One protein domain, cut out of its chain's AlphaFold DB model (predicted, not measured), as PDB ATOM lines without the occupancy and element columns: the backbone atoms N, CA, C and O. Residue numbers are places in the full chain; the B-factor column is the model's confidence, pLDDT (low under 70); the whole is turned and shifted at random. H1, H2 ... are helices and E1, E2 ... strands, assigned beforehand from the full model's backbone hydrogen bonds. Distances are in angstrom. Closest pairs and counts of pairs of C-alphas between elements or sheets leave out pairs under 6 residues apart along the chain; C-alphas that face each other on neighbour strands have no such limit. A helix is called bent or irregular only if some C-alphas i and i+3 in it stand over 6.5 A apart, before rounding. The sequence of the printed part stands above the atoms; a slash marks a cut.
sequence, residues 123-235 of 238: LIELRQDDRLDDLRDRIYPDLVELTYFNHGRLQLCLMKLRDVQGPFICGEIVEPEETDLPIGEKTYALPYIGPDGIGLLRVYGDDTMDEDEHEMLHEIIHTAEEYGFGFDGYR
ATOM      1  N   LEU A 123     205.925 244.518 204.288       91.81
ATOM      2  CA  LEU A 123     207.103 245.169 204.856       91.81
ATOM      3  C   LEU A 123     207.879 245.942 203.783       91.81
ATOM      4  O   LEU A 123     208.367 247.041 204.051       91.81
ATOM      5  N   ILE A 124     207.965 245.412 202.558       89.88
ATOM      6  CA  ILE A 124     208.559 246.134 201.421       89.88
ATOM      7  C   ILE A 124     207.757 247.407 201.111       89.88
ATOM      8  O   ILE A 124     208.366 248.462 200.923       89.88
ATOM      9  N   GLU A 125     206.420 247.341 201.110       89.31
ATOM     10  CA  GLU A 125     205.553 248.523 200.964       89.31
ATOM     11  C   GLU A 125     205.852 249.554 202.060       89.31
ATOM     12  O   GLU A 125     206.077 250.728 201.761       89.31
ATOM     13  N   LEU A 126     205.942 249.113 203.319       92.38
ATOM     14  CA  LEU A 126     206.278 249.995 204.434       92.38
ATOM     15  C   LEU A 126     207.658 250.630 204.282       92.38
ATOM     16  O   LEU A 126     207.802 251.805 204.596       92.38
ATOM     17  N   ARG A 127     208.676 249.902 203.809       93.38
ATOM     18  CA  ARG A 127     210.019 250.454 203.540       93.38
ATOM     19  C   ARG A 127     209.975 251.576 202.496       93.38
ATOM     20  O   ARG A 127     210.696 252.557 202.638       93.38
ATOM     21  N   GLN A 128     209.083 251.475 201.514       91.44
ATOM     22  CA  GLN A 128     208.901 252.483 200.464       91.44
ATOM     23  C   GLN A 128     208.085 253.712 200.903       91.44
ATOM     24  O   GLN A 128     207.930 254.658 200.128       91.44
ATOM     25  N   ASP A 129     207.561 253.719 202.131       90.69
ATOM     26  CA  ASP A 129     206.784 254.837 202.650       90.69
ATOM     27  C   ASP A 129     207.681 255.957 203.197       90.69
ATOM     28  O   ASP A 129     208.302 255.828 204.259       90.69
ATOM     29  N   ASP A 130     207.710 257.082 202.479       90.00
ATOM     30  CA  ASP A 130     208.523 258.258 202.800       90.00
ATOM     31  C   ASP A 130     208.057 259.007 204.057       90.00
ATOM     32  O   ASP A 130     208.831 259.753 204.662       90.00
ATOM     33  N   ARG A 131     206.816 258.782 204.507       88.12
ATOM     34  CA  ARG A 131     206.277 259.374 205.743       88.12
ATOM     35  C   ARG A 131     206.970 258.819 206.980       88.12
ATOM     36  O   ARG A 131     206.922 259.459 208.030       88.12
ATOM     37  N   LEU A 132     207.565 257.632 206.866       92.12
ATOM     38  CA  LEU A 132     208.260 256.956 207.954       92.12
ATOM     39  C   LEU A 132     209.736 257.338 208.044       92.12
ATOM     40  O   LEU A 132     210.339 257.087 209.079       92.12
ATOM     41  N   ASP A 133     210.320 257.958 207.018       92.44
ATOM     42  CA  ASP A 133     211.769 258.188 206.941       92.44
ATOM     43  C   ASP A 133     212.341 258.969 208.126       92.44
ATOM     44  O   ASP A 133     213.422 258.640 208.606       92.44
ATOM     45  N   ASP A 134     211.610 259.972 208.617       90.88
ATOM     46  CA  ASP A 134     212.045 260.785 209.761       90.88
ATOM     47  C   ASP A 134     211.909 260.030 211.106       90.88
ATOM     48  O   ASP A 134     212.410 260.501 212.125       90.88
ATOM     49  N   LEU A 135     211.245 258.867 211.115       93.31
ATOM     50  CA  LEU A 135     211.030 258.021 212.294       93.31
ATOM     51  C   LEU A 135     211.968 256.816 212.352       93.31
ATOM     52  O   LEU A 135     212.051 256.180 213.400       93.31
ATOM     53  N   ARG A 136     212.628 256.464 211.246       94.25
ATOM     54  CA  ARG A 136     213.461 255.260 211.152       94.25
ATOM     55  C   ARG A 136     214.778 255.415 211.895       94.25
ATOM     56  O   ARG A 136     215.424 256.463 211.837       94.25
ATOM     57  N   ASP A 137     215.229 254.321 212.495       94.06
ATOM     58  CA  ASP A 137     216.628 254.195 212.872       94.06
ATOM     59  C   ASP A 137     217.515 254.156 211.614       94.06
ATOM     60  O   ASP A 137     217.153 253.614 210.568       94.06
ATOM     61  N   ARG A 138     218.692 254.780 211.705       91.62
ATOM     62  CA  ARG A 138     219.604 254.938 210.562       91.62
ATOM     63  C   ARG A 138     220.339 253.656 210.192       91.62
ATOM     64  O   ARG A 138     220.741 253.512 209.041       91.62
ATOM     65  N   ILE A 139     220.576 252.787 211.168       94.69
ATOM     66  CA  ILE A 139     221.280 251.514 211.002       94.69
ATOM     67  C   ILE A 139     220.249 250.404 210.787       94.69
ATOM     68  O   ILE A 139     220.440 249.557 209.918       94.69
ATOM     69  N   TYR A 140     219.127 250.453 211.508       95.75
ATOM     70  CA  TYR A 140     218.056 249.461 211.465       95.75
ATOM     71  C   TYR A 140     216.743 250.075 210.947       95.75
ATOM     72  O   TYR A 140     215.842 250.353 211.736       95.75
ATOM     73  N   PRO A 141     216.576 250.282 209.629       95.50
ATOM     74  CA  PRO A 141     215.472 251.069 209.062       95.50
ATOM     75  C   PRO A 141     214.068 250.493 209.292       95.50
ATOM     76  O   PRO A 141     213.083 251.207 209.111       95.50
ATOM     77  N   ASP A 142     213.948 249.224 209.680       95.88
ATOM     78  CA  ASP A 142     212.667 248.633 210.080       95.88
ATOM     79  C   ASP A 142     212.288 248.968 211.534       95.88
ATOM     80  O   ASP A 142     211.166 248.689 211.952       95.88
ATOM     81  N   LEU A 143     213.195 249.559 212.316       95.88
ATOM     82  CA  LEU A 143     212.899 250.125 213.628       95.88
ATOM     83  C   LEU A 143     212.453 251.573 213.457       95.88
ATOM     84  O   LEU A 143     213.162 252.379 212.858       95.88
ATOM     85  N   VAL A 144     211.287 251.904 214.004       94.94
ATOM     86  CA  VAL A 144     210.733 253.259 213.974       94.94
ATOM     87  C   VAL A 144     210.424 253.772 215.372       94.94
ATOM     88  O   VAL A 144     210.010 253.017 216.258       94.94
ATOM     89  N   GLU A 145     210.583 255.078 215.552       93.81
ATOM     90  CA  GLU A 145     210.141 255.781 216.746       93.81
ATOM     91  C   GLU A 145     208.606 255.768 216.841       93.81
ATOM     92  O   GLU A 145     207.882 256.210 215.944       93.81
ATOM     93  N   LEU A 146     208.108 255.255 217.964       93.50
ATOM     94  CA  LEU A 146     206.698 255.152 218.297       93.50
ATOM     95  C   LEU A 146     206.407 255.979 219.549       93.50
ATOM     96  O   LEU A 146     207.007 255.803 220.608       93.50
ATOM     97  N   THR A 147     205.420 256.860 219.449       92.44
ATOM     98  CA  THR A 147     204.879 257.599 220.586       92.44
ATOM     99  C   THR A 147     203.775 256.790 221.255       92.44
ATOM    100  O   THR A 147     202.885 256.262 220.593       92.44
ATOM    101  N   TYR A 148     203.758 256.747 222.582       90.62
ATOM    102  CA  TYR A 148     202.668 256.160 223.359       90.62
ATOM    103  C   TYR A 148     202.317 257.043 224.561       90.62
ATOM    104  O   TYR A 148     203.107 257.879 225.002       90.62
ATOM    105  N   PHE A 149     201.097 256.891 225.078       87.50
ATOM    106  CA  PHE A 149     200.632 257.650 226.235       87.50
ATOM    107  C   PHE A 149     200.758 256.818 227.508       87.50
ATOM    108  O   PHE A 149     200.122 255.775 227.636       87.50
ATOM    109  N   ASN A 150     201.535 257.307 228.469       84.12
ATOM    110  CA  ASN A 150     201.734 256.643 229.750       84.12
ATOM    111  C   ASN A 150     201.834 257.666 230.888       84.12
ATOM    112  O   ASN A 150     202.393 258.754 230.730       84.12
ATOM    113  N   HIS A 151     201.234 257.348 232.038       82.69
ATOM    114  CA  HIS A 151     201.197 258.200 233.242       82.69
ATOM    115  C   HIS A 151     200.867 259.686 232.981       82.69
ATOM    116  O   HIS A 151     201.404 260.589 233.629       82.69
ATOM    117  N   GLY A 152     199.971 259.965 232.027       83.56
ATOM    118  CA  GLY A 152     199.545 261.330 231.706       83.56
ATOM    119  C   GLY A 152     200.473 262.102 230.760       83.56
ATOM    120  O   GLY A 152     200.328 263.323 230.648       83.56
ATOM    121  N   ARG A 153     201.449 261.441 230.127       86.88
ATOM    122  CA  ARG A 153     202.449 262.057 229.243       86.88
ATOM    123  C   ARG A 153     202.663 261.219 227.986       86.88
ATOM    124  O   ARG A 153     202.432 260.017 227.992       86.88
ATOM    125  N   LEU A 154     203.123 261.875 226.925       87.94
ATOM    126  CA  LEU A 154     203.643 261.192 225.746       87.94
ATOM    127  C   LEU A 154     205.080 260.744 226.030       87.94
ATOM    128  O   LEU A 154     205.870 261.518 226.576       87.94
ATOM    129  N   GLN A 155     205.378 259.498 225.692       88.88
ATOM    130  CA  GLN A 155     206.690 258.868 225.791       88.88
ATOM    131  C   GLN A 155     207.037 258.218 224.448       88.88
ATOM    132  O   GLN A 155     206.146 257.982 223.634       88.88
ATOM    133  N   LEU A 156     208.324 257.952 224.231       89.94
ATOM    134  CA  LEU A 156     208.849 257.349 223.008       89.94
ATOM    135  C   LEU A 156     209.340 255.929 223.295       89.94
ATOM    136  O   LEU A 156     209.834 255.647 224.389       89.94
ATOM    137  N   CYS A 157     209.177 255.045 222.322       91.75
ATOM    138  CA  CYS A 157     209.754 253.707 222.288       91.75
ATOM    139  C   CYS A 157     210.102 253.331 220.842       91.75
ATOM    140  O   CYS A 157     209.745 254.054 219.913       91.75
ATOM    141  N   LEU A 158     210.787 252.204 220.651       93.62
ATOM    142  CA  LEU A 158     211.059 251.659 219.322       93.62
ATOM    143  C   LEU A 158     210.114 250.504 218.996       93.62
ATOM    144  O   LEU A 158     209.911 249.590 219.804       93.62
ATOM    145  N   MET A 159     209.585 250.542 217.777       95.00
ATOM    146  CA  MET A 159     208.747 249.506 217.191       95.00
ATOM    147  C   MET A 159     209.428 248.941 215.945       95.00
ATOM    148  O   MET A 159     209.800 249.697 215.052       95.00
ATOM    149  N   LYS A 160     209.546 247.615 215.854       96.19
ATOM    150  CA  LYS A 160     209.932 246.920 214.623       96.19
ATOM    151  C   LYS A 160     208.713 246.772 213.725       96.19
ATOM    152  O   LYS A 160     207.754 246.112 214.119       96.19
ATOM    153  N   LEU A 161     208.760 247.369 212.541       96.19
ATOM    154  CA  LEU A 161     207.719 247.273 211.520       96.19
ATOM    155  C   LEU A 161     207.489 245.817 211.098       96.19
ATOM    156  O   LEU A 161     208.433 245.028 210.990       96.19
ATOM    157  N   ARG A 162     206.223 245.470 210.858       94.50
ATOM    158  CA  ARG A 162     205.812 244.145 210.377       94.50
ATOM    159  C   ARG A 162     204.911 244.246 209.159       94.50
ATOM    160  O   ARG A 162     205.286 243.780 208.094       94.50
ATOM    161  N   ASP A 163     203.741 244.848 209.337       92.81
ATOM    162  CA  ASP A 163     202.675 244.839 208.341       92.81
ATOM    163  C   ASP A 163     201.722 246.034 208.501       92.81
ATOM    164  O   ASP A 163     201.917 246.911 209.352       92.81
ATOM    165  N   VAL A 164     200.688 246.071 207.659       90.94
ATOM    166  CA  VAL A 164     199.586 247.033 207.733       90.94
ATOM    167  C   VAL A 164     198.275 246.273 207.903       90.94
ATOM    168  O   VAL A 164     197.936 245.425 207.085       90.94
ATOM    169  N   GLN A 165     197.483 246.624 208.921       90.44
ATOM    170  CA  GLN A 165     196.156 246.032 209.146       90.44
ATOM    171  C   GLN A 165     195.093 247.124 209.184       90.44
ATOM    172  O   GLN A 165     195.028 247.937 210.110       90.44
ATOM    173  N   GLY A 166     194.252 247.162 208.147       88.81
ATOM    174  CA  GLY A 166     193.305 248.253 207.936       88.81
ATOM    175  C   GLY A 166     194.026 249.613 207.940       88.81
ATOM    176  O   GLY A 166     194.922 249.829 207.122       88.81
ATOM    177  N   PRO A 167     193.663 250.556 208.831       89.12
ATOM    178  CA  PRO A 167     194.318 251.859 208.904       89.12
ATOM    179  C   PRO A 167     195.632 251.859 209.705       89.12
ATOM    180  O   PRO A 167     196.289 252.898 209.755       89.12
ATOM    181  N   PHE A 168     195.988 250.754 210.366       93.19
ATOM    182  CA  PHE A 168     197.095 250.703 211.319       93.19
ATOM    183  C   PHE A 168     198.386 250.212 210.670       93.19
ATOM    184  O   PHE A 168     198.369 249.237 209.923       93.19
ATOM    185  N   ILE A 169     199.505 250.834 211.040       94.19
ATOM    186  CA  ILE A 169     200.816 250.189 210.932       94.19
ATOM    187  C   ILE A 169     200.967 249.270 212.137       94.19
ATOM    188  O   ILE A 169     200.748 249.703 213.273       94.19
ATOM    189  N   CYS A 170     201.368 248.030 211.895       95.56
ATOM    190  CA  CYS A 170     201.622 247.060 212.942       95.56
ATOM    191  C   CYS A 170     203.115 246.796 213.100       95.56
ATOM    192  O   CYS A 170     203.892 246.793 212.138       95.56
ATOM    193  N   GLY A 171     203.501 246.498 214.332       95.94
ATOM    194  CA  GLY A 171     204.864 246.123 214.653       95.94
ATOM    195  C   GLY A 171     204.989 245.465 216.016       95.94
ATOM    196  O   GLY A 171     203.991 245.196 216.683       95.94
ATOM    197  N   GLU A 172     206.227 245.222 216.424       95.88
ATOM    198  CA  GLU A 172     206.581 244.644 217.723       95.88
ATOM    199  C   GLU A 172     207.443 245.619 218.523       95.88
ATOM    200  O   GLU A 172     208.356 246.238 217.976       95.88
ATOM    201  N   ILE A 173     207.190 245.747 219.824       94.00
ATOM    202  CA  ILE A 173     208.028 246.570 220.711       94.00
ATOM    203  C   ILE A 173     209.402 245.911 220.903       94.00
ATOM    204  O   ILE A 173     209.475 244.730 221.243       94.00
ATOM    205  N   VAL A 174     210.493 246.665 220.722       89.12
ATOM    206  CA  VAL A 174     211.861 246.095 220.707       89.12
ATOM    207  C   VAL A 174     212.704 246.523 221.904       89.12
ATOM    208  O   VAL A 174     213.399 245.696 222.487       89.12
ATOM    209  N   GLU A 175     212.610 247.786 222.318       72.00
ATOM    210  CA  GLU A 175     213.437 248.335 223.396       72.00
ATOM    211  C   GLU A 175     212.584 249.052 224.449       72.00
ATOM    212  O   GLU A 175     212.101 250.163 224.212       72.00
ATOM    213  N   PRO A 176     212.388 248.449 225.635       58.81
ATOM    214  CA  PRO A 176     211.640 249.066 226.713       58.81
ATOM    215  C   PRO A 176     212.547 249.542 227.846       58.81
ATOM    216  O   PRO A 176     212.080 249.581 228.979       58.81
ATOM    217  N   GLU A 177     213.832 249.860 227.617       55.00
ATOM    218  CA  GLU A 177     214.747 250.148 228.742       55.00
ATOM    219  C   GLU A 177     214.209 251.246 229.690       55.00
ATOM    220  O   GLU A 177     214.538 251.245 230.877       55.00
ATOM    221  N   GLU A 178     213.284 252.095 229.218       61.59
ATOM    222  CA  GLU A 178     212.539 253.068 230.028       61.59
ATOM    223  C   GLU A 178     210.997 252.996 229.903       61.59
ATOM    224  O   GLU A 178     210.308 253.956 230.268       61.59
ATOM    225  N   THR A 179     210.424 251.901 229.389       67.19
ATOM    226  CA  THR A 179     208.977 251.793 229.113       67.19
ATOM    227  C   THR A 179     208.303 250.683 229.918       67.19
ATOM    228  O   THR A 179     208.905 249.664 230.240       67.19
ATOM    229  N   ASP A 180     207.021 250.875 230.242       77.56
ATOM    230  CA  ASP A 180     206.187 249.850 230.891       77.56
ATOM    231  C   ASP A 180     205.605 248.842 229.866       77.56
ATOM    232  O   ASP A 180     204.703 248.072 230.200       77.56
ATOM    233  N   LEU A 181     206.070 248.867 228.608       85.12
ATOM    234  CA  LEU A 181     205.528 248.054 227.516       85.12
ATOM    235  C   LEU A 181     206.249 246.695 227.412       85.12
ATOM    236  O   LEU A 181     207.477 246.648 227.540       85.12
ATOM    237  N   PRO A 182     205.536 245.582 227.151       87.56
ATOM    238  CA  PRO A 182     206.170 244.276 226.975       87.56
ATOM    239  C   PRO A 182     206.991 244.196 225.677       87.56
ATOM    240  O   PRO A 182     206.524 244.580 224.608       87.56
ATOM    241  N   ILE A 183     208.210 243.642 225.751       90.62
ATOM    242  CA  ILE A 183     209.021 243.329 224.557       90.62
ATOM    243  C   ILE A 183     208.311 242.271 223.725       90.62
ATOM    244  O   ILE A 183     207.894 241.243 224.259       90.62
ATOM    245  N   GLY A 184     208.249 242.497 222.418       91.75
ATOM    246  CA  GLY A 184     207.588 241.609 221.473       91.75
ATOM    247  C   GLY A 184     206.067 241.752 221.464       91.75
ATOM    248  O   GLY A 184     205.424 241.026 220.711       91.75
ATOM    249  N   GLU A 185     205.485 242.668 222.251       93.44
ATOM    250  CA  GLU A 185     204.050 242.955 222.167       93.44
ATOM    251  C   GLU A 185     203.725 243.447 220.753       93.44
ATOM    252  O   GLU A 185     204.319 244.421 220.273       93.44
ATOM    253  N   LYS A 186     202.753 242.794 220.106       95.50
ATOM    254  CA  LYS A 186     202.193 243.284 218.850       95.50
ATOM    255  C   LYS A 186     201.431 244.576 219.119       95.50
ATOM    256  O   LYS A 186     200.533 244.621 219.957       95.50
ATOM    257  N   THR A 187     201.760 245.627 218.384       95.06
ATOM    258  CA  THR A 187     201.177 246.951 218.581       95.06
ATOM    259  C   THR A 187     200.626 247.514 217.279       95.06
ATOM    260  O   THR A 187     201.140 247.228 216.200       95.06
ATOM    261  N   TYR A 188     199.577 248.325 217.403       96.12
ATOM    262  CA  TYR A 188     198.871 248.958 216.297       96.12
ATOM    263  C   TYR A 188     198.997 250.472 216.437       96.12
ATOM    264  O   TYR A 188     198.577 251.055 217.447       96.12
ATOM    265  N   ALA A 189     199.575 251.108 215.425       95.06
ATOM    266  CA  ALA A 189     199.902 252.522 215.429       95.06
ATOM    267  C   ALA A 189     199.187 253.281 214.306       95.06
ATOM    268  O   ALA A 189     198.974 252.759 213.211       95.06
ATOM    269  N   LEU A 190     198.840 254.540 214.579       92.50
ATOM    270  CA  LEU A 190     198.337 255.482 213.581       92.50
ATOM    271  C   LEU A 190     199.310 256.648 213.393       92.50
ATOM    272  O   LEU A 190     199.875 257.136 214.375       92.50
ATOM    273  N   PRO A 191     199.458 257.157 212.160       88.62
ATOM    274  CA  PRO A 191     200.229 258.361 211.915       88.62
ATOM    275  C   PRO A 191     199.469 259.589 212.431       88.62
ATOM    276  O   PRO A 191     198.245 259.691 212.306       88.62
ATOM    277  N   TYR A 192     200.195 260.564 212.963       87.19
ATOM    278  CA  TYR A 192     199.665 261.880 213.304       87.19
ATOM    279  C   TYR A 192     200.621 262.981 212.848       87.19
ATOM    280  O   TYR A 192     201.817 262.762 212.689       87.19
ATOM    281  N   ILE A 193     200.088 264.186 212.635       86.44
ATOM    282  CA  ILE A 193     200.894 265.366 212.307       86.44
ATOM    283  C   ILE A 193     201.110 266.159 213.594       86.44
ATOM    284  O   ILE A 193     200.164 266.722 214.156       86.44
ATOM    285  N   GLY A 194     202.352 266.174 214.064       81.88
ATOM    286  CA  GLY A 194     202.818 266.969 215.191       81.88
ATOM    287  C   GLY A 194     203.515 268.267 214.758       81.88
ATOM    288  O   GLY A 194     203.602 268.575 213.570       81.88
ATOM    289  N   PRO A 195     204.018 269.054 215.725       80.94
ATOM    290  CA  PRO A 195     204.789 270.271 215.455       80.94
ATOM    291  C   PRO A 195     206.086 270.018 214.675       80.94
ATOM    292  O   PRO A 195     206.486 270.868 213.884       80.94
ATOM    293  N   ASP A 196     206.708 268.859 214.902       80.25
ATOM    294  CA  ASP A 196     208.022 268.499 214.367       80.25
ATOM    295  C   ASP A 196     207.941 267.617 213.107       80.25
ATOM    296  O   ASP A 196     208.968 267.265 212.538       80.25
ATOM    297  N   GLY A 197     206.730 267.300 212.633       83.62
ATOM    298  CA  GLY A 197     206.516 266.464 211.452       83.62
ATOM    299  C   GLY A 197     205.485 265.364 211.677       83.62
ATOM    300  O   GLY A 197     204.535 265.525 212.447       83.62
ATOM    301  N   ILE A 198     205.653 264.260 210.956       87.56
ATOM    302  CA  ILE A 198     204.835 263.056 211.111       87.56
ATOM    303  C   ILE A 198     205.365 262.273 212.315       87.56
ATOM    304  O   ILE A 198     206.570 262.158 212.484       87.56
ATOM    305  N   GLY A 199     204.468 261.756 213.150       90.31
ATOM    306  CA  GLY A 199     204.784 260.816 214.224       90.31
ATOM    307  C   GLY A 199     203.869 259.598 214.166       90.31
ATOM    308  O   GLY A 199     202.804 259.652 213.546       90.31
ATOM    309  N   LEU A 200     204.257 258.510 214.828       93.19
ATOM    310  CA  LEU A 200     203.405 257.335 215.022       93.19
ATOM    311  C   LEU A 200     202.892 257.300 216.455       93.19
ATOM    312  O   LEU A 200     203.673 257.413 217.392       93.19
ATOM    313  N   LEU A 201     201.582 257.145 216.632       93.69
ATOM    314  CA  LEU A 201     200.944 257.002 217.936       93.69
ATOM    315  C   LEU A 201     200.450 255.570 218.109       93.69
ATOM    316  O   LEU A 201     199.606 255.112 217.339       93.69
ATOM    317  N   ARG A 202     200.909 254.904 219.167       93.69
ATOM    318  CA  ARG A 202     200.359 253.634 219.636       93.69
ATOM    319  C   ARG A 202     198.901 253.828 220.039       93.69
ATOM    320  O   ARG A 202     198.612 254.601 220.954       93.69
ATOM    321  N   VAL A 203     198.005 253.102 219.379       93.88
ATOM    322  CA  VAL A 203     196.572 253.085 219.700       93.88
ATOM    323  C   VAL A 203     196.222 251.835 220.496       93.88
ATOM    324  O   VAL A 203     195.540 251.943 221.509       93.88
ATOM    325  N   TYR A 204     196.754 250.680 220.088       92.94
ATOM    326  CA  TYR A 204     196.488 249.394 220.730       92.94
ATOM    327  C   TYR A 204     197.768 248.572 220.914       92.94
ATOM    328  O   TYR A 204     198.724 248.706 220.141       92.94
ATOM    329  N   GLY A 205     197.777 247.696 221.919       92.31
ATOM    330  CA  GLY A 205     198.763 246.625 222.044       92.31
ATOM    331  C   GLY A 205     198.117 245.343 222.546       92.31
ATOM    332  O   GLY A 205     197.263 245.377 223.429       92.31
ATOM    333  N   ASP A 206     198.495 244.235 221.924       90.88
ATOM    334  CA  ASP A 206     197.819 242.939 222.023       90.88
ATOM    335  C   ASP A 206     197.746 242.415 223.466       90.88
ATOM    336  O   ASP A 206     196.699 241.940 223.905       90.88
ATOM    337  N   ASP A 207     198.827 242.602 224.229       87.69
ATOM    338  CA  ASP A 207     198.962 242.133 225.613       87.69
ATOM    339  C   ASP A 207     198.273 243.057 226.629       87.69
ATOM    340  O   ASP A 207     198.036 242.668 227.776       87.69
ATOM    341  N   THR A 208     197.990 244.299 226.233       84.69
ATOM    342  CA  THR A 208     197.428 245.337 227.113       84.69
ATOM    343  C   THR A 208     195.940 245.590 226.899       84.69
ATOM    344  O   THR A 208     195.326 246.215 227.763       84.69
ATOM    345  N   MET A 209     195.373 245.104 225.793       90.81
ATOM    346  CA  MET A 209     193.952 245.240 225.477       90.81
ATOM    347  C   MET A 209     193.062 244.290 226.284       90.81
ATOM    348  O   MET A 209     193.429 243.143 226.560       90.81
ATOM    349  N   ASP A 210     191.851 244.747 226.599       91.75
ATOM    350  CA  ASP A 210     190.762 243.882 227.061       91.75
ATOM    351  C   ASP A 210     189.917 243.298 225.905       91.75
ATOM    352  O   ASP A 210     190.132 243.592 224.729       91.75
ATOM    353  N   GLU A 211     188.974 242.402 226.227       93.19
ATOM    354  CA  GLU A 211     188.136 241.721 225.223       93.19
ATOM    355  C   GLU A 211     187.295 242.698 224.381       93.19
ATOM    356  O   GLU A 211     187.129 242.469 223.182       93.19
ATOM    357  N   ASP A 212     186.799 243.785 224.983       93.50
ATOM    358  CA  ASP A 212     185.977 244.778 224.285       93.50
ATOM    359  C   ASP A 212     186.850 245.589 223.307       93.50
ATOM    360  O   ASP A 212     186.448 245.849 222.169       93.50
ATOM    361  N   GLU A 213     188.072 245.952 223.712       92.62
ATOM    362  CA  GLU A 213     189.049 246.640 222.857       92.62
ATOM    363  C   GLU A 213     189.492 245.775 221.668       92.62
ATOM    364  O   GLU A 213     189.574 246.274 220.542       92.62
ATOM    365  N   HIS A 214     189.698 244.473 221.889       93.44
ATOM    366  CA  HIS A 214     189.976 243.505 220.822       93.44
ATOM    367  C   HIS A 214     188.830 243.421 219.805       93.44
ATOM    368  O   HIS A 214     189.072 243.439 218.593       93.44
ATOM    369  N   GLU A 215     187.576 243.363 220.272       94.19
ATOM    370  CA  GLU A 215     186.400 243.345 219.390       94.19
ATOM    371  C   GLU A 215     186.294 244.645 218.578       94.19
ATOM    372  O   GLU A 215     186.096 244.602 217.360       94.19
ATOM    373  N   MET A 216     186.516 245.797 219.221       93.94
ATOM    374  CA  MET A 216     186.522 247.102 218.554       93.94
ATOM    375  C   MET A 216     187.619 247.214 217.490       93.94
ATOM    376  O   MET A 216     187.354 247.686 216.382       93.94
ATOM    377  N   LEU A 217     188.846 246.784 217.797       94.44
ATOM    378  CA  LEU A 217     189.953 246.779 216.839       94.44
ATOM    379  C   LEU A 217     189.611 245.928 215.611       94.44
ATOM    380  O   LEU A 217     189.777 246.380 214.474       94.44
ATOM    381  N   HIS A 218     189.081 244.724 215.836       93.75
ATOM    382  CA  HIS A 218     188.684 243.825 214.759       93.75
ATOM    383  C   HIS A 218     187.550 244.418 213.903       93.75
ATOM    384  O   HIS A 218     187.587 244.315 212.676       93.75
ATOM    385  N   GLU A 219     186.562 245.082 214.515       94.50
ATOM    386  CA  GLU A 219     185.495 245.784 213.787       94.50
ATOM    387  C   GLU A 219     186.049 246.929 212.923       94.50
ATOM    388  O   GLU A 219     185.650 247.070 211.762       94.50
ATOM    389  N   ILE A 220     186.995 247.719 213.448       92.94
ATOM    390  CA  ILE A 220     187.643 248.813 212.707       92.94
ATOM    391  C   ILE A 220     188.399 248.269 211.494       92.94
ATOM    392  O   ILE A 220     188.205 248.783 210.391       92.94
ATOM    393  N   ILE A 221     189.235 247.244 211.685       92.44
ATOM    394  CA  ILE A 221     190.016 246.628 210.602       92.44
ATOM    395  C   ILE A 221     189.071 246.067 209.538       92.44
ATOM    396  O   ILE A 221     189.180 246.433 208.368       92.44
ATOM    397  N   HIS A 222     188.082 245.268 209.949       91.81
ATOM    398  CA  HIS A 222     187.128 244.654 209.029       91.81
ATOM    399  C   HIS A 222     186.339 245.695 208.228       91.81
ATOM    400  O   HIS A 222     186.181 245.565 207.014       91.81
ATOM    401  N   THR A 223     185.876 246.755 208.892       90.69
ATOM    402  CA  THR A 223     185.149 247.848 208.239       90.69
ATOM    403  C   THR A 223     186.060 248.585 207.260       90.69
ATOM    404  O   THR A 223     185.676 248.815 206.114       90.69
ATOM    405  N   ALA A 224     187.280 248.940 207.668       87.75
ATOM    406  CA  ALA A 224     188.233 249.621 206.796       87.75
ATOM    407  C   ALA A 224     188.487 248.800 205.522       87.75
ATOM    408  O   ALA A 224     188.295 249.304 204.414       87.75
ATOM    409  N   GLU A 225     188.766 247.507 205.668       86.50
ATOM    410  CA  GLU A 225     188.931 246.584 204.547       86.50
ATOM    411  C   GLU A 225     187.667 246.453 203.694       86.50
ATOM    412  O   GLU A 225     187.756 246.437 202.465       86.50
ATOM    413  N   GLU A 226     186.472 246.372 204.293       87.25
ATOM    414  CA  GLU A 226     185.199 246.294 203.566       87.25
ATOM    415  C   GLU A 226     185.041 247.481 202.609       87.25
ATOM    416  O   GLU A 226     184.749 247.289 201.421       87.25
ATOM    417  N   TYR A 227     185.317 248.681 203.110       83.69
ATOM    418  CA  TYR A 227     185.190 249.935 202.377       83.69
ATOM    419  C   TYR A 227     186.424 250.296 201.536       83.69
ATOM    420  O   TYR A 227     186.390 251.303 200.830       83.69
ATOM    421  N   GLY A 228     187.483 249.480 201.566       77.00
ATOM    422  CA  GLY A 228     188.719 249.734 200.826       77.00
ATOM    423  C   GLY A 228     189.538 250.890 201.402       77.00
ATOM    424  O   GLY A 228     190.228 251.577 200.663       77.00
ATOM    425  N   PHE A 229     189.452 251.151 202.701       76.62
ATOM    426  CA  PHE A 229     190.336 252.075 203.402       76.62
ATOM    427  C   PHE A 229     191.498 251.306 204.035       76.62
ATOM    428  O   PHE A 229     191.286 250.325 204.741       76.62
ATOM    429  N   GLY A 230     192.719 251.776 203.797       74.44
ATOM    430  CA  GLY A 230     193.936 251.299 204.445       74.44
ATOM    431  C   GLY A 230     194.819 252.456 204.911       74.44
ATOM    432  O   GLY A 230     194.427 253.624 204.816       74.44
ATOM    433  N   PHE A 231     196.025 252.140 205.377       72.44
ATOM    434  CA  PHE A 231     197.027 253.126 205.805       72.44
ATOM    435  C   PHE A 231     197.391 254.163 204.714       72.44
ATOM    436  O   PHE A 231     197.590 255.347 205.007       72.44
ATOM    437  N   ASP A 232     197.375 253.763 203.439       69.38
ATOM    438  CA  ASP A 232     197.629 254.653 202.285       69.38
ATOM    439  C   ASP A 232     196.388 255.436 201.827       69.38
ATOM    440  O   ASP A 232     196.398 256.128 200.806       69.38
ATOM    441  N   GLY A 233     195.283 255.324 202.566       64.81
ATOM    442  CA  GLY A 233     193.992 255.888 202.200       64.81
ATOM    443  C   GLY A 233     193.128 254.905 201.410       64.81
ATOM    444  O   GLY A 233     193.023 253.730 201.753       64.81
ATOM    445  N   TYR A 234     192.420 255.396 200.392       47.84
ATOM    446  CA  TYR A 234     191.424 254.601 199.669       47.84
ATOM    447  C   TYR A 234     192.082 253.675 198.629       47.84
ATOM    448  O   TYR A 234     192.512 254.126 197.566       47.84
ATOM    449  N   ARG A 235     192.109 252.372 198.914       54.72
ATOM    450  CA  ARG A 235     192.436 251.286 197.986       54.72
ATOM    451  C   ARG A 235     191.144 250.868 197.260       54.72
ATOM    452  O   ARG A 235     190.257 250.240 197.835       54.72
TER     453      ARG A 235
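What this domain is: This is residues 123 to 235 of the 238 residues of an uncharacterized protein of Erysipelotrichaceae bacterium (UniProt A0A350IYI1). Five antiparallel strands, E1 to E5, curl into a small, nearly closed barrel in which the edge strands E1 and E5 come side by side. Two short helices, H1 and H2, sit at one end, and the long helix H3 runs along the outside, set off from the barrel. The printed part has 113 residues, with elements in the order H1, H2, E1, E2, E3, E4, E5, H3, and sheet order E1 - E2 - E3 - E4 - E5. The class is mixed, helices and strands; the whole is compact, with a radius of gyration of the C-alphas of 13.8 A and spans of 38 by 33 by 26 A.

How they stand to each other: E1, residues 143 to 150, E2, residues 153 to 165, E3, residues 168 to 175, E4, residues 186 to 194, and E5, residues 197 to 205, form a meander, each strand the antiparallel neighbour of the one before. This strongly twisted sheet is also a folded sheet, bent back on itself: E1 and E2 face E4 and E5, with E3 as the hinge. E2 bends by 103 degrees at residue 162. N 146 and O 157 are 2.8 A apart across E1 and E2, N 172 and O 160 2.9 A across E2 and E3, N 187 and O 171 2.8 A across E3 and E4, and N 192 and O 199 2.8 A across E4 and E5, each within hydrogen-bond range. The closest C-alphas of E1 and E5 are those of Thr 147 and Leu 201, 4.8 A apart. H2, residues 130 to 135, is on the sheet at a height of 5.4 A, over none of the strands; its closest C-alpha pair with E1 is Leu 135 and Val 144, 5.1 A. H1, residues 123 to 127, is over E2, the C-alphas of Leu 123 and Asp 163 being closest at 5.6 A. H3, residues 211 to 227, is on the opposite face from H1 at a height of 10.5 A, and runs slantwise to the strands, at 40 degrees to E5 on the local plane. The closest C-alphas of H3 and E2 are those of Ile 221 and Gln 165, 6.3 A apart. H3 is apart from H1 and H2. Every O i to N i+4 pair is within hydrogen-bond range in H1 and H3; in H2 0 of 2 are, beside 2 of 3 O i to N i+3 pairs.

Where its parts are: H1 begins at C-alpha 123, (207.103, 245.169, 204.856), and measures 6.2 A; H2 measures 9.8 A and is irregular, with C-alphas 131 and 134 7.2 A apart. E1 measures 20.7 A, E2 26.5 A, E3 20.5 A, E4 24.0 A and E5 23.8 A. E1 begins at C-alpha 143, (212.899, 250.125, 213.628). H3 measures 24.5 A and ends at C-alpha 227, (185.190, 249.935, 202.377).

The domain as a whole: The two C-alphas farthest apart, those of Glu 177 and Tyr 227, are 39.6 A apart. The printed part has no cut and no long link. After H3, residues 229 to 230 pair antiparallel with residues 233 to 234. The mean pLDDT of the printed part is 88.1, with residues 176 to 179 and 232 to 235 under 70.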